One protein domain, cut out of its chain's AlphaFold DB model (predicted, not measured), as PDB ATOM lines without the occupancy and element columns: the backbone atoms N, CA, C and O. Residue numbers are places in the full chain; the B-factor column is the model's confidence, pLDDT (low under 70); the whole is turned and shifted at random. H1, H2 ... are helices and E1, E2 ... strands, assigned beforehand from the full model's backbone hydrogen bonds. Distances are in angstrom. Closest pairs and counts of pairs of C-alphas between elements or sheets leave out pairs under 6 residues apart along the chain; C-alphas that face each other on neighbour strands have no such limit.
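Overview. This is residues 2 to 111 of the 113 residues of an uncharacterized protein of Planctomycetes bacterium (UniProt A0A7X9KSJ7). A strongly twisted sheet of four strands, made of the two hairpins E1 with E2 and E3 with E4, has the long helix H3 packed on it, mostly at E3 and E4. From H3 a stretch with no named element leads away to a small helix, H4, far from the sheet, and residues 99 to 107 stick out. The printed part has 110 residues with four named helices and four named strands, in the order H1 E1 E2 H2 E3 E4 H3 H4; the sheet's order is E1 E2 E3 E4, all antiparallel, and the class is mixed. It is only just compact, close to loose, with a radius of gyration of the C-alphas of 15.8 A and spans of 47 by 38 by 29 A.

Along the chain. H1, residues 2 to 5, begins at C-alpha 2, (380.310, 281.760, 272.190). E1 is residues 11 to 14 and E2 residues 19 to 24, 16.2 A long. H2 is residues 26 to 30. E3, residues 48 to 57, is the longest strand, 26.8 A, and starts at C-alpha 48, (369.415, 296.554, 261.658). E4 is residues 60 to 64, 13.0 A. H3, residues 68 to 82, is 20.5 A long. H4, residues 105 to 111, measures 10.3 A and ends at C-alpha 111, (388.991, 313.518, 275.191).

Arrangement. In the hairpin of E1 and E2, N 12 and O 21 are 3.0 A apart, within hydrogen-bond range. E2 and E3 are antiparallel at 154 degrees, with N 22 and O 51 at 2.9 A. In the hairpin of E3 and E4, N 54 and O 62 are at 2.9 A. E1 and E4 are the edge strands. H3 is on the sheet, in two layers, a helix on one face of a sheet; its closest C-alphas to E3 are those of Arg 70 and Leu 50, 6.6 A apart. H1 and H2 only graze the sheet. Each is close to H3 but not clearly touching: the closest C-alphas are Ala 4 and Leu 82, 6.9 A, and Ala 28 and Phe 77, 8.0 A. H4 is not on the sheet and is apart from H3. O i to N i+4 pairs within range are 10 of 11 in H3, 2 of 3 in H4 and 0 of 1 in H2, where 1 of 2 O i to N i+3 pairs is; H1 is too short for an i+4 pair.

Size, cuts and confidence. The C-alphas of Lys 7 and Gln 104, the two farthest apart, are 46.9 A apart. The printed part has no cut. The links H2 to E3, 17 residues, and H3 to H4, 22 residues, are long. Without residues 99 to 107, of which 105 to 107 belong to H4, the body spans 39 by 38 by 29 A. The mean pLDDT of the printed part is 88.9, and residues 95 to 97 are under 70.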
ATOM      1  N   VAL A   2     381.064 281.978 273.457       71.38
ATOM      2  CA  VAL A   2     380.310 281.760 272.190       71.38
ATOM      3  C   VAL A   2     378.995 280.971 272.348       71.38
ATOM      4  O   VAL A   2     377.999 281.276 271.699       71.38
ATOM      5  N   ARG A   3     378.946 279.982 273.256       80.62
ATOM      6  CA  ARG A   3     377.722 279.200 273.517       80.62
ATOM      7  C   ARG A   3     376.552 280.034 274.055       80.62
ATOM      8  O   ARG A   3     375.416 279.637 273.837       80.62
ATOM      9  N   ALA A   4     376.808 281.145 274.751       85.31
ATOM     10  CA  ALA A   4     375.747 282.027 275.239       85.31
ATOM     11  C   ALA A   4     375.091 282.785 274.075       85.31
ATOM     12  O   ALA A   4     373.870 282.830 273.994       85.31
ATOM     13  N   PHE A   5     375.887 283.283 273.123       89.12
ATOM     14  CA  PHE A   5     375.372 283.985 271.942       89.12
ATOM     15  C   PHE A   5     374.571 283.084 271.012       89.12
ATOM     16  O   PHE A   5     373.546 283.514 270.506       89.12
ATOM     17  N   LYS A   6     374.955 281.809 270.875       90.25
ATOM     18  CA  LYS A   6     374.177 280.826 270.103       90.25
ATOM     19  C   LYS A   6     372.748 280.608 270.618       90.25
ATOM     20  O   LYS A   6     371.930 280.068 269.886       90.25
ATOM     21  N   LYS A   7     372.457 280.981 271.869       92.06
ATOM     22  CA  LYS A   7     371.116 280.877 272.461       92.06
ATOM     23  C   LYS A   7     370.268 282.134 272.259       92.06
ATOM     24  O   LYS A   7     369.094 282.098 272.601       92.06
ATOM     25  N   LEU A   8     370.858 283.225 271.772       94.44
ATOM     26  CA  LEU A   8     370.178 284.502 271.579       94.44
ATOM     27  C   LEU A   8     369.789 284.654 270.109       94.44
ATOM     28  O   LEU A   8     370.650 284.614 269.232       94.44
ATOM     29  N   GLN A   9     368.506 284.869 269.841       95.62
ATOM     30  CA  GLN A   9     367.981 285.038 268.483       95.62
ATOM     31  C   GLN A   9     368.376 286.392 267.875       95.62
ATOM     32  O   GLN A   9     368.432 286.543 266.657       95.62
ATOM     33  N   CYS A  10     368.707 287.377 268.712       96.25
ATOM     34  CA  CYS A  10     369.264 288.661 268.297       96.25
ATOM     35  C   CYS A  10     370.753 288.601 267.901       96.25
ATOM     36  O   CYS A  10     371.362 289.650 267.687       96.25
ATOM     37  N   MET A  11     371.366 287.415 267.861       96.62
ATOM     38  CA  MET A  11     372.780 287.229 267.540       96.62
ATOM     39  C   MET A  11     372.947 286.392 266.272       96.62
ATOM     40  O   MET A  11     372.350 285.328 266.138       96.62
ATOM     41  N   ALA A  12     373.813 286.843 265.367       95.94
ATOM     42  CA  ALA A  12     374.184 286.097 264.168       95.94
ATOM     43  C   ALA A  12     375.705 285.978 264.057       95.94
ATOM     44  O   ALA A  12     376.434 286.917 264.372       95.94
ATOM     45  N   GLU A  13     376.201 284.829 263.613       94.94
ATOM     46  CA  GLU A  13     377.626 284.655 263.334       94.94
ATOM     47  C   GLU A  13     377.954 285.259 261.961       94.94
ATOM     48  O   GLU A  13     377.236 285.021 260.991       94.94
ATOM     49  N   ALA A  14     379.035 286.035 261.872       94.19
ATOM     50  CA  ALA A  14     379.574 286.559 260.618       94.19
ATOM     51  C   ALA A  14     380.989 285.992 260.405       94.19
ATOM     52  O   ALA A  14     381.975 286.634 260.787       94.19
ATOM     53  N   PRO A  15     381.117 284.787 259.808       88.50
ATOM     54  CA  PRO A  15     382.396 284.084 259.700       88.50
ATOM     55  C   PRO A  15     383.466 284.888 258.957       88.50
ATOM     56  O   PRO A  15     384.611 284.945 259.401       88.50
ATOM     57  N   HIS A  16     383.081 285.571 257.874       89.44
ATOM     58  CA  HIS A  16     383.991 286.388 257.064       89.44
ATOM     59  C   HIS A  16     384.587 287.569 257.842       89.44
ATOM     60  O   HIS A  16     385.747 287.914 257.644       89.44
ATOM     61  N   GLU A  17     383.826 288.152 258.771       88.12
ATOM     62  CA  GLU A  17     384.284 289.247 259.637       88.12
ATOM     63  C   GLU A  17     384.886 288.742 260.962       88.12
ATOM     64  O   GLU A  17     385.317 289.549 261.793       88.12
ATOM     65  N   ARG A  18     384.898 287.415 261.178       90.31
ATOM     66  CA  ARG A  18     385.319 286.743 262.420       90.31
ATOM     67  C   ARG A  18     384.678 287.361 263.668       90.31
ATOM     68  O   ARG A  18     385.334 287.534 264.698       90.31
ATOM     69  N   CYS A  19     383.401 287.720 263.573       94.31
ATOM     70  CA  CYS A  19     382.674 288.383 264.649       94.31
ATOM     71  C   CYS A  19     381.241 287.863 264.789       94.31
ATOM     72  O   CYS A  19     380.749 287.084 263.973       94.31
ATOM     73  N   TRP A  20     380.584 288.307 265.855       96.19
ATOM     74  CA  TRP A  20     379.155 288.126 266.064       96.19
ATOM     75  C   TRP A  20     378.432 289.445 265.821       96.19
ATOM     76  O   TRP A  20     378.828 290.476 266.359       96.19
ATOM     77  N   LEU A  21     377.360 289.416 265.043       96.75
ATOM     78  CA  LEU A  21     376.482 290.553 264.819       96.75
ATOM     79  C   LEU A  21     375.407 290.578 265.900       96.75
ATOM     80  O   LEU A  21     374.738 289.573 266.140       96.75
ATOM     81  N   TRP A  22     375.227 291.740 266.517       97.38
ATOM     82  CA  TRP A  22     374.091 292.028 267.380       97.38
ATOM     83  C   TRP A  22     373.026 292.751 266.565       97.38
ATOM     84  O   TRP A  22     373.243 293.869 266.088       97.38
ATOM     85  N   LEU A  23     371.891 292.095 266.375       97.25
ATOM     86  CA  LEU A  23     370.799 292.551 265.531       97.25
ATOM     87  C   LEU A  23     369.718 293.217 266.378       97.25
ATOM     88  O   LEU A  23     369.380 292.738 267.459       97.25
ATOM     89  N   PHE A  24     369.123 294.290 265.861       95.94
ATOM     90  CA  PHE A  24     367.928 294.886 266.442       95.94
ATOM     91  C   PHE A  24     366.724 294.013 266.092       95.94
ATOM     92  O   PHE A  24     366.002 294.296 265.143       95.94
ATOM     93  N   HIS A  25     366.578 292.888 266.786       95.06
ATOM     94  CA  HIS A  25     365.543 291.884 266.561       95.06
ATOM     95  C   HIS A  25     365.368 291.019 267.823       95.06
ATOM     96  O   HIS A  25     366.223 291.053 268.708       95.06
ATOM     97  N   ALA A  26     364.276 290.249 267.901       95.50
ATOM     98  CA  ALA A  26     363.978 289.305 268.981       95.50
ATOM     99  C   ALA A  26     364.195 289.906 270.385       95.50
ATOM    100  O   ALA A  26     363.541 290.888 270.735       95.50
ATOM    101  N   GLU A  27     365.124 289.381 271.186       95.88
ATOM    102  CA  GLU A  27     365.386 289.862 272.548       95.88
ATOM    103  C   GLU A  27     365.778 291.347 272.575       95.88
ATOM    104  O   GLU A  27     365.387 292.089 273.481       95.88
ATOM    105  N   ALA A  28     366.514 291.796 271.557       96.19
ATOM    106  CA  ALA A  28     366.947 293.179 271.421       96.19
ATOM    107  C   ALA A  28     365.837 294.111 270.903       96.19
ATOM    108  O   ALA A  28     365.989 295.323 271.007       96.19
ATOM    109  N   ALA A  29     364.707 293.599 270.395       95.19
ATOM    110  CA  ALA A  29     363.588 294.432 269.925       95.19
ATOM    111  C   ALA A  29     362.897 295.221 271.060       95.19
ATOM    112  O   ALA A  29     362.219 296.224 270.821       95.19
ATOM    113  N   SER A  30     363.109 294.791 272.307       94.12
ATOM    114  CA  SER A  30     362.667 295.494 273.516       94.12
ATOM    115  C   SER A  30     363.447 296.783 273.799       94.12
ATOM    116  O   SER A  30     362.984 297.625 274.568       94.12
ATOM    117  N   LEU A  31     364.614 296.969 273.173       94.81
ATOM    118  CA  LEU A  31     365.437 298.154 273.381       94.81
ATOM    119  C   LEU A  31     364.745 299.402 272.835       94.81
ATOM    120  O   LEU A  31     363.965 299.364 271.875       94.81
ATOM    121  N   ARG A  32     365.050 300.528 273.474       93.62
ATOM    122  CA  ARG A  32     364.576 301.852 273.090       93.62
ATOM    123  C   ARG A  32     365.772 302.779 272.976       93.62
ATOM    124  O   ARG A  32     366.616 302.816 273.871       93.62
ATOM    125  N   PHE A  33     365.836 303.492 271.861       91.31
ATOM    126  CA  PHE A  33     366.842 304.508 271.577       91.31
ATOM    127  C   PHE A  33     366.146 305.856 271.394       91.31
ATOM    128  O   PHE A  33     364.938 305.896 271.164       91.31
ATOM    129  N   ALA A  34     366.899 306.958 271.438       87.25
ATOM    130  CA  ALA A  34     366.337 308.296 271.231       87.25
ATOM    131  C   ALA A  34     365.604 308.436 269.881       87.25
ATOM    132  O   ALA A  34     364.607 309.141 269.786       87.25
ATOM    133  N   ALA A  35     366.067 307.718 268.852       84.50
ATOM    134  CA  ALA A  35     365.461 307.707 267.522       84.50
ATOM    135  C   ALA A  35     364.197 306.829 267.396       84.50
ATOM    136  O   ALA A  35     363.563 306.861 266.345       84.50
ATOM    137  N   GLY A  36     363.857 306.025 268.409       89.81
ATOM    138  CA  GLY A  36     362.703 305.121 268.387       89.81
ATOM    139  C   GLY A  36     363.001 303.687 268.839       89.81
ATOM    140  O   GLY A  36     364.109 303.336 269.270       89.81
ATOM    141  N   GLY A  37     361.967 302.853 268.772       92.12
ATOM    142  CA  GLY A  37     361.996 301.418 269.030       92.12
ATOM    143  C   GLY A  37     362.069 300.576 267.753       92.12
ATOM    144  O   GLY A  37     362.235 301.073 266.644       92.12
ATOM    145  N   TYR A  38     361.952 299.257 267.917       91.50
ATOM    146  CA  TYR A  38     362.013 298.307 266.802       91.50
ATOM    147  C   TYR A  38     360.876 298.504 265.792       91.50
ATOM    148  O   TYR A  38     361.090 298.375 264.587       91.50
ATOM    149  N   ASP A  39     359.680 298.838 266.275       92.38
ATOM    150  CA  ASP A  39     358.496 298.993 265.429       92.38
ATOM    151  C   ASP A  39     358.559 300.240 264.540       92.38
ATOM    152  O   ASP A  39     358.006 300.218 263.441       92.38
ATOM    153  N   ASP A  40     359.338 301.247 264.941       91.62
ATOM    154  CA  ASP A  40     359.575 302.474 264.172       91.62
ATOM    155  C   ASP A  40     360.535 302.258 262.986       91.62
ATOM    156  O   ASP A  40     360.656 303.102 262.099       91.62
ATOM    157  N   VAL A  41     361.236 301.119 262.935       89.81
ATOM    158  CA  VAL A  41     362.152 300.792 261.837       89.81
ATOM    159  C   VAL A  41     361.355 300.311 260.616       89.81
ATOM    160  O   VAL A  41     360.657 299.305 260.735       89.81
ATOM    161  N   PRO A  42     361.492 300.900 259.415       92.56
ATOM    162  CA  PRO A  42     360.839 300.385 258.206       92.56
ATOM    163  C   PRO A  42     361.189 298.914 257.937       92.56
ATOM    164  O   PRO A  42     362.347 298.522 258.101       92.56
ATOM    165  N   LYS A  43     360.211 298.087 257.540       91.44
ATOM    166  CA  LYS A  43     360.387 296.624 257.407       91.44
ATOM    167  C   LYS A  43     361.494 296.260 256.419       91.44
ATOM    168  O   LYS A  43     362.230 295.308 256.654       91.44
ATOM    169  N   GLU A  44     361.656 297.063 255.376       93.75
ATOM    170  CA  GLU A  44     362.629 296.890 254.294       93.75
ATOM    171  C   GLU A  44     364.072 297.114 254.774       93.75
ATOM    172  O   GLU A  44     365.021 296.683 254.128       93.75
ATOM    173  N   LYS A  45     364.247 297.787 255.920       88.81
ATOM    174  CA  LYS A  45     365.551 298.066 256.540       88.81
ATOM    175  C   LYS A  45     365.917 297.068 257.645       88.81
ATOM    176  O   LYS A  45     366.959 297.231 258.283       88.81
ATOM    177  N   ARG A  46     365.070 296.068 257.924       90.38
ATOM    178  CA  ARG A  46     365.288 295.071 258.987       90.38
ATOM    179  C   ARG A  46     366.002 293.817 258.435       90.38
ATOM    180  O   ARG A  46     365.700 293.414 257.316       90.38
ATOM    181  N   PRO A  47     366.871 293.148 259.226       88.44
ATOM    182  CA  PRO A  47     367.308 293.532 260.569       88.44
ATOM    183  C   PRO A  47     368.424 294.591 260.546       88.44
ATOM    184  O   PRO A  47     369.374 294.504 259.771       88.44
ATOM    185  N   ILE A  48     368.345 295.567 261.454       93.44
ATOM    186  CA  ILE A  48     369.415 296.554 261.658       93.44
ATOM    187  C   ILE A  48     370.516 295.934 262.518       93.44
ATOM    188  O   ILE A  48     370.235 295.347 263.558       93.44
ATOM    189  N   ILE A  49     371.778 296.133 262.145       95.69
ATOM    190  CA  ILE A  49     372.920 295.778 262.993       95.69
ATOM    191  C   ILE A  49     373.126 296.886 264.039       95.69
ATOM    192  O   ILE A  49     373.390 298.044 263.696       95.69
ATOM    193  N   LEU A  50     373.003 296.537 265.321       96.12
ATOM    194  CA  LEU A  50     373.264 297.427 266.458       96.12
ATOM    195  C   LEU A  50     374.751 297.493 266.801       96.12
ATOM    196  O   LEU A  50     375.256 298.558 267.160       96.12
ATOM    197  N   GLY A  51     375.456 296.372 266.668       96.50
ATOM    198  CA  GLY A  51     376.877 296.293 266.969       96.50
ATOM    199  C   GLY A  51     377.502 294.970 266.559       96.50
ATOM    200  O   GLY A  51     376.833 294.078 266.030       96.50
ATOM    201  N   ARG A  52     378.803 294.859 266.807       96.56
ATOM    202  CA  ARG A  52     379.605 293.664 266.545       96.56
ATOM    203  C   ARG A  52     380.337 293.255 267.808       96.56
ATOM    204  O   ARG A  52     380.875 294.110 268.501       96.56
ATOM    205  N   ILE A  53     380.393 291.963 268.091       95.25
ATOM    206  CA  ILE A  53     381.199 291.415 269.176       95.25
ATOM    207  C   ILE A  53     382.384 290.669 268.579       95.25
ATOM    208  O   ILE A  53     382.215 289.720 267.807       95.25
ATOM    209  N   ARG A  54     383.589 291.101 268.947       93.81
ATOM    210  CA  ARG A  54     384.857 290.470 268.564       93.81
ATOM    211  C   ARG A  54     385.567 289.898 269.779       93.81
ATOM    212  O   ARG A  54     385.377 290.369 270.897       93.81
ATOM    213  N   PHE A  55     386.421 288.911 269.536       90.31
ATOM    214  CA  PHE A  55     387.231 288.243 270.555       90.31
ATOM    215  C   PHE A  55     388.719 288.447 270.244       90.31
ATOM    216  O   PHE A  55     389.362 287.546 269.708       90.31
ATOM    217  N   PRO A  56     389.271 289.649 270.494       84.75
ATOM    218  CA  PRO A  56     390.666 289.950 270.164       84.75
ATOM    219  C   PRO A  56     391.668 289.207 271.063       84.75
ATOM    220  O   PRO A  56     392.834 289.080 270.699       84.75
ATOM    221  N   ARG A  57     391.236 288.734 272.240       84.38
ATOM    222  CA  ARG A  57     392.033 287.955 273.201       84.38
ATOM    223  C   ARG A  57     391.185 286.808 273.751       84.38
ATOM    224  O   ARG A  57     389.963 286.839 273.650       84.38
ATOM    225  N   GLN A  58     391.827 285.798 274.328       78.69
ATOM    226  CA  GLN A  58     391.146 284.588 274.806       78.69
ATOM    227  C   GLN A  58     390.201 284.853 275.997       78.69
ATOM    228  O   GLN A  58     389.206 284.151 276.164       78.69
ATOM    229  N   ASP A  59     390.493 285.883 276.787       83.06
ATOM    230  CA  ASP A  59     389.804 286.288 278.017       83.06
ATOM    231  C   ASP A  59     388.996 287.589 277.866       83.06
ATOM    232  O   ASP A  59     388.436 288.100 278.835       83.06
ATOM    233  N   GLY A  60     388.921 288.135 276.652       87.25
ATOM    234  CA  GLY A  60     388.322 289.437 276.394       87.25
ATOM    235  C   GLY A  60     387.410 289.430 275.181       87.25
ATOM    236  O   GLY A  60     387.677 288.780 274.169       87.25
ATOM    237  N   MET A  61     386.344 290.218 275.266       91.50
ATOM    238  CA  MET A  61     385.509 290.548 274.120       91.50
ATOM    239  C   MET A  61     385.380 292.063 273.988       91.50
ATOM    240  O   MET A  61     385.389 292.784 274.986       91.50
ATOM    241  N   THR A  62     385.200 292.525 272.759       93.88
ATOM    242  CA  THR A  62     384.915 293.926 272.452       93.88
ATOM    243  C   THR A  62     383.543 294.008 271.812       93.88
ATOM    244  O   THR A  62     383.313 293.360 270.792       93.88
ATOM    245  N   LEU A  63     382.648 294.809 272.395       94.88
ATOM    246  CA  LEU A  63     381.430 295.263 271.731       94.88
ATOM    247  C   LEU A  63     381.746 296.559 270.980       94.88
ATOM    248  O   LEU A  63     382.069 297.574 271.593       94.88
ATOM    249  N   GLU A  64     381.627 296.522 269.662       95.00
ATOM    250  CA  GLU A  64     381.809 297.670 268.783       95.00
ATOM    251  C   GLU A  64     380.457 298.172 268.287       95.00
ATOM    252  O   GLU A  64     379.675 297.426 267.688       95.00
ATOM    253  N   THR A  65     380.194 299.456 268.503       94.25
ATOM    254  CA  THR A  65     379.002 300.153 268.017       94.25
ATOM    255  C   THR A  65     379.419 301.458 267.347       94.25
ATOM    256  O   THR A  65     380.486 302.005 267.610       94.25
ATOM    257  N   ASN A  66     378.558 301.979 266.479       89.81
ATOM    258  CA  ASN A  66     378.721 303.288 265.840       89.81
ATOM    259  C   ASN A  66     377.919 304.392 266.555       89.81
ATOM    260  O   ASN A  66     377.574 305.402 265.954       89.81
ATOM    261  N   SER A  67     377.537 304.162 267.812       88.31
ATOM    262  CA  SER A  67     376.708 305.071 268.603       88.31
ATOM    263  C   SER A  67     376.960 304.835 270.089       88.31
ATOM    264  O   SER A  67     376.994 303.683 270.539       88.31
ATOM    265  N   ILE A  68     377.100 305.931 270.839       89.00
ATOM    266  CA  ILE A  68     377.263 305.918 272.299       89.00
ATOM    267  C   ILE A  68     376.032 305.286 272.959       89.00
ATOM    268  O   ILE A  68     376.182 304.380 273.776       89.00
ATOM    269  N   ASP A  69     374.822 305.658 272.533       91.81
ATOM    270  CA  ASP A  69     373.576 305.074 273.047       91.81
ATOM    271  C   ASP A  69     373.545 303.555 272.869       91.81
ATOM    272  O   ASP A  69     373.182 302.813 273.785       91.81
ATOM    273  N   ARG A  70     373.993 303.065 271.705       94.44
ATOM    274  CA  ARG A  70     374.098 301.624 271.443       94.44
ATOM    275  C   ARG A  70     375.155 300.955 272.314       94.44
ATOM    276  O   ARG A  70     374.930 299.825 272.742       94.44
ATOM    277  N   ALA A  71     376.271 301.626 272.599       93.81
ATOM    278  CA  ALA A  71     377.303 301.094 273.489       93.81
ATOM    279  C   ALA A  71     376.760 300.925 274.917       93.81
ATOM    280  O   ALA A  71     376.902 299.854 275.511       93.81
ATOM    281  N   ILE A  72     376.068 301.944 275.440       92.44
ATOM    282  CA  ILE A  72     375.447 301.916 276.773       92.44
ATOM    283  C   ILE A  72     374.359 300.838 276.835       92.44
ATOM    284  O   ILE A  72     374.346 300.017 277.758       92.44
ATOM    285  N   ALA A  73     373.459 300.811 275.847       94.75
ATOM    286  CA  ALA A  73     372.396 299.816 275.769       94.75
ATOM    287  C   ALA A  73     372.966 298.396 275.684       94.75
ATOM    288  O   ALA A  73     372.503 297.508 276.396       94.75
ATOM    289  N   GLY A  74     374.000 298.188 274.869       94.50
ATOM    290  CA  GLY A  74     374.652 296.894 274.714       94.50
ATOM    291  C   GLY A  74     375.343 296.428 275.990       94.50
ATOM    292  O   GLY A  74     375.151 295.282 276.389       94.50
ATOM    293  N   ALA A  75     376.064 297.311 276.687       92.06
ATOM    294  CA  ALA A  75     376.695 296.974 277.964       92.06
ATOM    295  C   ALA A  75     375.666 296.482 278.999       92.06
ATOM    296  O   ALA A  75     375.873 295.449 279.638       92.06
ATOM    297  N   ARG A  76     374.519 297.167 279.117       91.50
ATOM    298  CA  ARG A  76     373.424 296.765 280.020       91.50
ATOM    299  C   ARG A  76     372.743 295.475 279.563       91.50
ATOM    300  O   ARG A  76     372.544 294.563 280.365       91.50
ATOM    301  N   PHE A  77     372.408 295.391 278.276       93.81
ATOM    302  CA  PHE A  77     371.733 294.240 277.683       93.81
ATOM    303  C   PHE A  77     372.558 292.968 277.885       93.81
ATOM    304  O   PHE A  77     372.071 292.008 278.481       93.81
ATOM    305  N   PHE A  78     373.825 292.977 277.467       92.38
ATOM    306  CA  PHE A  78     374.686 291.803 277.557       92.38
ATOM    307  C   PHE A  78     375.142 291.495 278.980       92.38
ATOM    308  O   PHE A  78     375.291 290.314 279.288       92.38
ATOM    309  N   GLY A  79     375.272 292.490 279.865       88.94
ATOM    310  CA  GLY A  79     375.540 292.243 281.288       88.94
ATOM    311  C   GLY A  79     374.514 291.291 281.913       88.94
ATOM    312  O   GLY A  79     374.879 290.347 282.607       88.94
ATOM    313  N   SER A  80     373.230 291.443 281.561       87.00
ATOM    314  CA  SER A  80     372.167 290.536 282.028       87.00
ATOM    315  C   SER A  80     372.208 289.128 281.408       87.00
ATOM    316  O   SER A  80     371.631 288.194 281.961       87.00
ATOM    317  N   LYS A  81     372.857 288.958 280.246       89.81
ATOM    318  CA  LYS A  81     372.853 287.706 279.461       89.81
ATOM    319  C   LYS A  81     374.133 286.886 279.598       89.81
ATOM    320  O   LYS A  81     374.107 285.681 279.359       89.81
ATOM    321  N   LEU A  82     375.247 287.534 279.925       87.56
ATOM    322  CA  LEU A  82     376.569 286.915 279.969       87.56
ATOM    323  C   LEU A  82     377.009 286.492 281.374       87.56
ATOM    324  O   LEU A  82     377.975 285.742 281.493       87.56
ATOM    325  N   GLY A  83     376.265 286.900 282.402       83.75
ATOM    326  CA  GLY A  83     376.543 286.575 283.798       83.75
ATOM    327  C   GLY A  83     377.441 287.606 284.481       83.75
ATOM    328  O   GLY A  83     378.053 288.452 283.831       83.75
ATOM    329  N   ALA A  84     377.508 287.525 285.812       83.38
ATOM    330  CA  ALA A  84     378.175 288.515 286.662       83.38
ATOM    331  C   ALA A  84     379.695 288.624 286.431       83.38
ATOM    332  O   ALA A  84     380.276 289.676 286.682       83.38
ATOM    333  N   ASP A  85     380.327 287.570 285.907       83.62
ATOM    334  CA  ASP A  85     381.768 287.547 285.626       83.62
ATOM    335  C   ASP A  85     382.156 288.392 284.401       83.62
ATOM    336  O   ASP A  85     383.330 288.714 284.200       83.62
ATOM    337  N   VAL A  86     381.183 288.772 283.565       85.44
ATOM    338  CA  VAL A  86     381.424 289.587 282.373       85.44
ATOM    339  C   VAL A  86     381.132 291.049 282.681       85.44
ATOM    340  O   VAL A  86     379.993 291.510 282.640       85.44
ATOM    341  N   VAL A  87     382.199 291.796 282.955       86.12
ATOM    342  CA  VAL A  87     382.136 293.211 283.340       86.12
ATOM    343  C   VAL A  87     382.771 294.083 282.261       86.12
ATOM    344  O   VAL A  87     383.848 293.773 281.751       86.12
ATOM    345  N   ALA A  88     382.136 295.211 281.937       86.62
ATOM    346  CA  ALA A  88     382.735 296.223 281.073       86.62
ATOM    347  C   ALA A  88     383.966 296.837 281.765       86.62
ATOM    348  O   ALA A  88     383.844 297.505 282.788       86.62
ATOM    349  N   LYS A  89     385.163 296.581 281.224       88.50
ATOM    350  CA  LYS A  89     386.438 297.041 281.810       88.50
ATOM    351  C   LYS A  89     386.929 298.369 281.242       88.50
ATOM    352  O   LYS A  89     387.551 299.145 281.953       88.50
ATOM    353  N   ARG A  90     386.689 298.604 279.952       87.19
ATOM    354  CA  ARG A  90     387.140 299.791 279.223       87.19
ATOM    355  C   ARG A  90     386.094 300.166 278.183       87.19
ATOM    356  O   ARG A  90     385.515 299.287 277.551       87.19
ATOM    357  N   CYS A  91     385.898 301.463 277.990       86.50
ATOM    358  CA  CYS A  91     385.184 302.026 276.853       86.50
ATOM    359  C   CYS A  91     386.162 302.917 276.081       86.50
ATOM    360  O   CYS A  91     387.029 303.537 276.693       86.50
ATOM    361  N   ARG A  92     386.055 302.953 274.753       85.88
ATOM    362  CA  ARG A  92     386.834 303.865 273.911       85.88
ATOM    363  C   ARG A  92     385.940 304.396 272.804       85.88
ATOM    364  O   ARG A  92     385.247 303.616 272.154       85.88
ATOM    365  N   VAL A  93     386.000 305.702 272.569       84.31
ATOM    366  CA  VAL A  93     385.416 306.326 271.381       84.31
ATOM    367  C   VAL A  93     386.526 306.465 270.349       84.31
ATOM    368  O   VAL A  93     387.553 307.082 270.609       84.31
ATOM    369  N   VAL A  94     386.340 305.853 269.185       77.88
ATOM    370  CA  VAL A  94     387.285 305.926 268.065       77.88
ATOM    371  C   VAL A  94     386.660 306.753 266.957       77.88
ATOM    372  O   VAL A  94     385.478 306.586 266.664       77.88
ATOM    373  N   ASN A  95     387.459 307.624 266.338       67.44
ATOM    374  CA  ASN A  95     387.044 308.482 265.225       67.44
ATOM    375  C   ASN A  95     385.803 309.331 265.542       67.44
ATOM    376  O   ASN A  95     384.837 309.346 264.779       67.44
ATOM    377  N   ARG A  96     385.821 310.044 266.675       69.94
ATOM    378  CA  ARG A  96     384.819 311.082 266.929       69.94
ATOM    379  C   ARG A  96     385.048 312.222 265.939       69.94
ATOM    380  O   ARG A  96     386.090 312.869 265.976       69.94
ATOM    381  N   CYS A  97     384.079 312.457 265.062       69.75
ATOM    382  CA  CYS A  97     384.015 313.706 264.315       69.75
ATOM    383  C   CYS A  97     383.533 314.788 265.278       69.75
ATOM    384  O   CYS A  97     382.481 314.624 265.894       69.75
ATOM    385  N   PHE A  98     384.309 315.854 265.412       74.56
ATOM    386  CA  PHE A  98     383.910 317.035 266.163       74.56
ATOM    387  C   PHE A  98     383.368 318.073 265.189       74.56
ATOM    388  O   PHE A  98     383.945 318.265 264.111       74.56
ATOM    389  N   ALA A  99     382.275 318.735 265.550       77.31
ATOM    390  CA  ALA A  99     381.865 319.934 264.843       77.31
ATOM    391  C   ALA A  99     382.908 321.051 265.045       77.31
ATOM    392  O   ALA A  99     383.652 321.066 266.028       77.31
ATOM    393  N   ALA A 100     382.994 321.981 264.091       78.75
ATOM    394  CA  ALA A 100     383.999 323.048 264.119       78.75
ATOM    395  C   ALA A 100     383.848 323.995 265.329       78.75
ATOM    396  O   ALA A 100     384.792 324.698 265.680       78.75
ATOM    397  N   ASP A 101     382.674 324.010 265.953       86.69
ATOM    398  CA  ASP A 101     382.302 324.822 267.109       86.69
ATOM    399  C   ASP A 101     382.399 324.076 268.453       86.69
ATOM    400  O   ASP A 101     382.226 324.697 269.499       86.69
ATOM    401  N   GLU A 102     382.725 322.776 268.464       82.00
ATOM    402  CA  GLU A 102     382.841 321.992 269.706       82.00
ATOM    403  C   GLU A 102     384.067 322.368 270.558       82.00
ATOM    404  O   GLU A 102     384.113 322.024 271.738       82.00
ATOM    405  N   GLY A 103     385.057 323.070 269.995       84.62
ATOM    406  CA  GLY A 103     386.229 323.543 270.734       84.62
ATOM    407  C   GLY A 103     387.529 323.509 269.934       84.62
ATOM    408  O   GLY A 103     387.556 323.217 268.738       84.62
ATOM    409  N   GLN A 104     388.640 323.814 270.607       87.00
ATOM    410  CA  GLN A 104     389.962 323.784 269.982       87.00
ATOM    411  C   GLN A 104     390.407 322.332 269.724       87.00
ATOM    412  O   GLN A 104     390.294 321.492 270.622       87.00
ATOM    413  N   PRO A 105     391.005 322.014 268.557       82.00
ATOM    414  CA  PRO A 105     391.381 320.642 268.203       82.00
ATOM    415  C   PRO A 105     392.219 319.909 269.261       82.00
ATOM    416  O   PRO A 105     392.000 318.726 269.504       82.00
ATOM    417  N   ARG A 106     393.154 320.599 269.933       82.94
ATOM    418  CA  ARG A 106     393.999 319.995 270.983       82.94
ATOM    419  C   ARG A 106     393.202 319.518 272.197       82.94
ATOM    420  O   ARG A 106     393.489 318.447 272.720       82.94
ATOM    421  N   GLU A 107     392.229 320.304 272.637       83.62
ATOM    422  CA  GLU A 107     391.395 319.989 273.803       83.62
ATOM    423  C   GLU A 107     390.456 318.829 273.481       83.62
ATOM    424  O   GLU A 107     390.323 317.891 274.263       83.62
ATOM    425  N   LEU A 108     389.882 318.846 272.276       79.75
ATOM    426  CA  LEU A 108     389.009 317.789 271.784       79.75
ATOM    427  C   LEU A 108     389.754 316.459 271.619       79.75
ATOM    428  O   LEU A 108     389.251 315.418 272.044       79.75
ATOM    429  N   MET A 109     390.979 316.472 271.082       78.56
ATOM    430  CA  MET A 109     391.795 315.258 270.956       78.56
ATOM    431  C   MET A 109     392.139 314.625 272.308       78.56
ATOM    432  O   MET A 109     392.160 313.400 272.400       78.56
ATOM    433  N   ALA A 110     392.331 315.424 273.362       81.31
ATOM    434  CA  ALA A 110     392.586 314.908 274.709       81.31
ATOM    435  C   ALA A 110     391.394 314.128 275.304       81.31
ATOM    436  O   ALA A 110     391.568 313.393 276.271       81.31
ATOM    437  N   THR A 111     390.188 314.251 274.732       73.50
ATOM    438  CA  THR A 111     388.991 313.518 275.191       73.50
ATOM    439  C   THR A 111     388.862 312.101 274.617       73.50
ATOM    440  O   THR A 111     387.914 311.392 274.960       73.50
TER     441      THR A 111